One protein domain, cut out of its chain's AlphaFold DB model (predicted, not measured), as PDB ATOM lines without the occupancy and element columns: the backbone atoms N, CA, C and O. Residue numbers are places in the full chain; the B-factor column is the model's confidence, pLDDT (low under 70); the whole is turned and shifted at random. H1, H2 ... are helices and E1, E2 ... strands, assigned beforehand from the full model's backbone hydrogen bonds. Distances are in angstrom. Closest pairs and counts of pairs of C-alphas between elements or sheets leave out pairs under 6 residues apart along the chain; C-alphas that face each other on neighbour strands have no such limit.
ATOM      1  N   PRO A  34     227.929 176.667 253.949       81.94
ATOM      2  CA  PRO A  34     229.368 176.845 253.833       81.94
ATOM      3  C   PRO A  34     229.989 175.611 253.170       81.94
ATOM      4  O   PRO A  34     229.669 174.478 253.514       81.94
ATOM      5  N   THR A  35     230.871 175.838 252.198       87.25
ATOM      6  CA  THR A  35     231.601 174.766 251.508       87.25
ATOM      7  C   THR A  35     232.985 174.592 252.104       87.25
ATOM      8  O   THR A  35     233.675 175.590 252.326       87.25
ATOM      9  N   GLY A  36     233.439 173.351 252.254       85.62
ATOM     10  CA  GLY A  36     234.761 173.042 252.791       85.62
ATOM     11  C   GLY A  36     234.764 171.855 253.757       85.62
ATOM     12  O   GLY A  36     233.757 171.155 253.875       85.62
ATOM     13  N   PRO A  37     235.914 171.583 254.399       88.31
ATOM     14  CA  PRO A  37     236.043 170.564 255.438       88.31
ATOM     15  C   PRO A  37     235.558 171.067 256.809       88.31
ATOM     16  O   PRO A  37     235.435 172.271 257.025       88.31
ATOM     17  N   GLY A  38     235.386 170.140 257.756       81.88
ATOM     18  CA  GLY A  38     235.168 170.460 259.175       81.88
ATOM     19  C   GLY A  38     233.711 170.708 259.560       81.88
ATOM     20  O   GLY A  38     233.447 171.367 260.563       81.88
ATOM     21  N   HIS A  39     232.754 170.210 258.773       84.25
ATOM     22  CA  HIS A  39     231.341 170.272 259.135       84.25
ATOM     23  C   HIS A  39     230.941 169.018 259.903       84.25
ATOM     24  O   HIS A  39     230.989 167.920 259.352       84.25
ATOM     25  N   THR A  40     230.520 169.178 261.154       89.31
ATOM     26  CA  THR A  40     229.939 168.079 261.926       89.31
ATOM     27  C   THR A  40     228.553 167.759 261.380       89.31
ATOM     28  O   THR A  40     227.669 168.616 261.357       89.31
ATOM     29  N   VAL A  41     228.368 166.524 260.933       88.75
ATOM     30  CA  VAL A  41     227.082 165.979 260.504       88.75
ATOM     31  C   VAL A  41     226.699 164.822 261.410       88.75
ATOM     32  O   VAL A  41     227.551 164.053 261.855       88.75
ATOM     33  N   THR A  42     225.405 164.681 261.670       92.00
ATOM     34  CA  THR A  42     224.869 163.500 262.343       92.00
ATOM     35  C   THR A  42     224.520 162.464 261.287       92.00
ATOM     36  O   THR A  42     223.655 162.694 260.443       92.00
ATOM     37  N   VAL A  43     225.207 161.328 261.321       90.06
ATOM     38  CA  VAL A  43     224.892 160.165 260.494       90.06
ATOM     39  C   VAL A  43     223.978 159.266 261.306       90.06
ATOM     40  O   VAL A  43     224.369 158.780 262.366       90.06
ATOM     41  N   THR A  44     222.760 159.068 260.815       93.25
ATOM     42  CA  THR A  44     221.786 158.162 261.421       93.25
ATOM     43  C   THR A  44     221.697 156.893 260.586       93.25
ATOM     44  O   THR A  44     221.351 156.945 259.406       93.25
ATOM     45  N   GLU A  45     222.000 155.760 261.209       92.88
ATOM     46  CA  GLU A  45     221.951 154.433 260.606       92.88
ATOM     47  C   GLU A  45     220.827 153.613 261.243       92.88
ATOM     48  O   GLU A  45     220.590 153.684 262.452       92.88
ATOM     49  N   PHE A  46     220.128 152.845 260.407       95.31
ATOM     50  CA  PHE A  46     219.049 151.950 260.810       95.31
ATOM     51  C   PHE A  46     219.490 150.513 260.552       95.31
ATOM     52  O   PHE A  46     219.794 150.160 259.411       95.31
ATOM     53  N   ASP A  47     219.511 149.692 261.595       91.31
ATOM     54  CA  ASP A  47     219.868 148.278 261.517       91.31
ATOM     55  C   ASP A  47     218.867 147.396 262.287       91.31
ATOM     56  O   ASP A  47     217.828 147.858 262.764       91.31
ATOM     57  N   GLU A  48     219.157 146.095 262.379       90.12
ATOM     58  CA  GLU A  48     218.319 145.125 263.097       90.12
ATOM     59  C   GLU A  48     218.230 145.376 264.615       90.12
ATOM     60  O   GLU A  48     217.317 144.871 265.267       90.12
ATOM     61  N   ASN A  49     219.150 146.166 265.174       89.75
ATOM     62  CA  ASN A  49     219.236 146.496 266.595       89.75
ATOM     63  C   ASN A  49     218.609 147.861 266.923       89.75
ATOM     64  O   ASN A  49     218.398 148.167 268.099       89.75
ATOM     65  N   GLY A  50     218.285 148.672 265.914       88.81
ATOM     66  CA  GLY A  50     217.554 149.923 266.065       88.81
ATOM     67  C   GLY A  50     218.170 151.082 265.287       88.81
ATOM     68  O   GLY A  50     218.565 150.942 264.133       88.81
ATOM     69  N   VAL A  51     218.175 152.262 265.911       95.12
ATOM     70  CA  VAL A  51     218.663 153.509 265.309       95.12
ATOM     71  C   VAL A  51     219.911 153.961 266.047       95.12
ATOM     72  O   VAL A  51     219.844 154.281 267.234       95.12
ATOM     73  N   THR A  52     221.030 154.042 265.336       94.50
ATOM     74  CA  THR A  52     222.283 154.582 265.873       94.50
ATOM     75  C   THR A  52     222.567 155.923 265.215       94.50
ATOM     76  O   THR A  52     222.411 156.073 264.007       94.50
ATOM     77  N   SER A  53     222.951 156.926 266.006       94.81
ATOM     78  CA  SER A  53     223.356 158.239 265.495       94.81
ATOM     79  C   SER A  53     224.782 158.548 265.924       94.81
ATOM     80  O   SER A  53     225.094 158.476 267.112       94.81
ATOM     81  N   THR A  54     225.627 158.901 264.960       95.00
ATOM     82  CA  THR A  54     227.049 159.188 265.174       95.00
ATOM     83  C   THR A  54     227.398 160.541 264.569       95.00
ATOM     84  O   THR A  54     227.008 160.841 263.441       95.00
ATOM     85  N   GLU A  55     228.139 161.367 265.305       95.19
ATOM     86  CA  GLU A  55     228.707 162.604 264.768       95.19
ATOM     87  C   GLU A  55     229.952 162.293 263.932       95.19
ATOM     88  O   GLU A  55     230.832 161.544 264.355       95.19
ATOM     89  N   SER A  56     230.027 162.872 262.737       90.75
ATOM     90  CA  SER A  56     231.145 162.699 261.813       90.75
ATOM     91  C   SER A  56     231.514 164.024 261.155       90.75
ATOM     92  O   SER A  56     230.673 164.912 261.022       90.75
ATOM     93  N   GLU A  57     232.765 164.165 260.724       92.00
ATOM     94  CA  GLU A  57     233.192 165.307 259.918       92.00
ATOM     95  C   GLU A  57     232.933 165.037 258.433       92.00
ATOM     96  O   GLU A  57     233.389 164.042 257.869       92.00
ATOM     97  N   ALA A  58     232.228 165.958 257.782       87.62
ATOM     98  CA  ALA A  58     231.937 165.917 256.360       87.62
ATOM     99  C   ALA A  58     232.600 167.075 255.606       87.62
ATOM    100  O   ALA A  58     232.816 168.174 256.128       87.62
ATOM    101  N   PHE A  59     232.878 166.817 254.329       89.62
ATOM    102  CA  PHE A  59     233.248 167.834 253.357       89.62
ATOM    103  C   PHE A  59     232.013 168.237 252.547       89.62
ATOM    104  O   PHE A  59     231.419 167.400 251.865       89.62
ATOM    105  N   ILE A  60     231.642 169.518 252.589       87.56
ATOM    106  CA  ILE A  60     230.510 170.047 251.820       87.56
ATOM    107  C   ILE A  60     231.026 170.599 250.490       87.56
ATOM    108  O   ILE A  60     231.753 171.595 250.446       87.56
ATOM    109  N   THR A  61     230.639 169.948 249.391       83.06
ATOM    110  CA  THR A  61     230.904 170.436 248.031       83.06
ATOM    111  C   THR A  61     229.890 171.502 247.608       83.06
ATOM    112  O   THR A  61     228.818 171.639 248.197       83.06
ATOM    113  N   ARG A  62     230.213 172.259 246.555       79.31
ATOM    114  CA  ARG A  62     229.262 173.184 245.924       79.31
ATOM    115  C   ARG A  62     228.088 172.400 245.343       79.31
ATOM    116  O   ARG A  62     228.286 171.344 244.743       79.31
ATOM    117  N   ALA A  63     226.883 172.950 245.474       74.44
ATOM    118  CA  ALA A  63     225.703 172.386 244.836       74.44
ATOM    119  C   ALA A  63     225.909 172.309 243.314       74.44
ATOM    120  O   ALA A  63     226.260 173.305 242.676       74.44
ATOM    121  N   ILE A  64     225.676 171.131 242.733       74.94
ATOM    122  CA  ILE A  64     225.637 170.964 241.280       74.94
ATOM    123  C   ILE A  64     224.275 171.476 240.823       74.94
ATOM    124  O   ILE A  64     223.265 170.787 240.930       74.94
ATOM    125  N   THR A  65     224.239 172.715 240.351       65.88
ATOM    126  CA  THR A  65     223.069 173.275 239.678       65.88
ATOM    127  C   THR A  65     223.283 173.115 238.179       65.88
ATOM    128  O   THR A  65     223.921 173.948 237.540       65.88
ATOM    129  N   ASN A  66     222.776 172.027 237.592       59.75
ATOM    130  CA  ASN A  66     222.562 172.009 236.145       59.75
ATOM    131  C   ASN A  66     221.444 173.012 235.858       59.75
ATOM    132  O   ASN A  66     220.264 172.691 235.989       59.75
ATOM    133  N   LEU A  67     221.821 174.246 235.522       56.78
ATOM    134  CA  LEU A  67     220.871 175.287 235.139       56.78
ATOM    135  C   LEU A  67     219.967 174.817 233.983       56.78
ATOM    136  O   LEU A  67     218.775 175.112 233.999       56.78
ATOM    137  N   ASP A  68     220.483 174.002 233.059       57.91
ATOM    138  CA  ASP A  68     219.716 173.475 231.921       57.91
ATOM    139  C   ASP A  68     218.517 172.582 232.321       57.91
ATOM    140  O   ASP A  68     217.486 172.610 231.649       57.91
ATOM    141  N   ASP A  69     218.576 171.843 233.439       56.22
ATOM    142  CA  ASP A  69     217.474 170.967 233.893       56.22
ATOM    143  C   ASP A  69     216.388 171.709 234.700       56.22
ATOM    144  O   ASP A  69     215.286 171.189 234.921       56.22
ATOM    145  N   LEU A  70     216.692 172.926 235.163       52.72
ATOM    146  CA  LEU A  70     215.755 173.794 235.881       52.72
ATOM    147  C   LEU A  70     214.889 174.620 234.920       52.72
ATOM    148  O   LEU A  70     213.709 174.806 235.204       52.72
ATOM    149  N   TYR A  71     215.427 175.047 233.772       55.12
ATOM    150  CA  TYR A  71     214.659 175.792 232.763       55.12
ATOM    151  C   TYR A  71     213.821 174.889 231.847       55.12
ATOM    152  O   TYR A  71     212.700 175.246 231.506       55.12
ATOM    153  N   ARG A  72     214.267 173.660 231.550       52.56
ATOM    154  CA  ARG A  72     213.511 172.732 230.686       52.56
ATOM    155  C   ARG A  72     212.163 172.279 231.263       52.56
ATOM    156  O   ARG A  72     211.308 171.823 230.511       52.56
ATOM    157  N   ARG A  73     211.968 172.369 232.585       49.94
ATOM    158  CA  ARG A  73     210.704 172.006 233.252       49.94
ATOM    159  C   ARG A  73     209.643 173.107 233.224       49.94
ATOM    160  O   ARG A  73     208.481 172.781 233.425       49.94
ATOM    161  N   ASN A  74     210.022 174.360 232.967       48.53
ATOM    162  CA  ASN A  74     209.089 175.492 232.997       48.53
ATOM    163  C   ASN A  74     208.585 175.910 231.605       48.53
ATOM    164  O   ASN A  74     207.662 176.707 231.527       48.53
ATOM    165  N   ASP A  75     209.135 175.341 230.525       53.12
ATOM    166  CA  ASP A  75     208.751 175.665 229.140       53.12
ATOM    167  C   ASP A  75     207.707 174.689 228.546       53.12
ATOM    168  O   ASP A  75     207.551 174.613 227.331       53.12
ATOM    169  N   THR A  76     207.019 173.879 229.366       50.75
ATOM    170  CA  THR A  76     205.964 172.941 228.894       50.75
ATOM    171  C   THR A  76     204.563 173.293 229.412       50.75
ATOM    172  O   THR A  76     203.715 172.413 229.515       50.75
ATOM    173  N   ASP A  77     204.322 174.567 229.723       53.25
ATOM    174  CA  ASP A  77     202.982 175.126 229.954       53.25
ATOM    175  C   ASP A  77     202.848 176.448 229.166       53.25
ATOM    176  O   ASP A  77     202.973 177.535 229.729       53.25
ATOM    177  N   ASP A  78     202.643 176.343 227.848       47.34
ATOM    178  CA  ASP A  78     201.929 177.332 227.012       47.34
ATOM    179  C   ASP A  78     201.265 176.616 225.820       47.34
ATOM    180  O   ASP A  78     201.963 175.824 225.133       47.34
TER     181      ASP A  78
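This is residues 34 to 78 of the 78 residues of an uncharacterized protein of Mycolicibacterium gilvum (UniProt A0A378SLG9). A long hairpin of two strands, E1 and E2, bends over towards its open end, and beyond it a tail, residues 64 to 78, sticks out with one short helix, H1. The 45 printed residues have named elements in the order E1, E2, H1; the sheet, E1 - E2, is antiparallel and the class is mostly strand. The whole is extended, with a radius of gyration of the C-alphas of 18.2 A, and flat, spanning 52 by 30 by 10 A.

E1, residues 36 to 47, and E2, residues 50 to 60, form a hairpin with a tight link, at 160 degrees between directions. C-alphas 44 and 53 face each other at 4.4 A. N 41 and O 56, 2.8 A apart, are within hydrogen-bond range, as are N 60 and O 36, at 3.0 A. E1 bends by 62 degrees at residue 39, E2 by 68 degrees at residue 57. H1, residues 67 to 71, is apart from E1; every O i to N i+4 pair in it is within hydrogen-bond range.

E1, 30.2 A long, begins at C-alpha 36 (234.761, 173.042, 252.791). E2 measures 27.9 A. H1, 6.7 A, ends at C-alpha 71 (214.659, 175.792, 232.763).

The C-alphas farthest apart, of Asn 49 and Asp 78, are 53.1 A apart. The printed part has no cut and no long link. Residues 65 to 78 have pLDDT under 70.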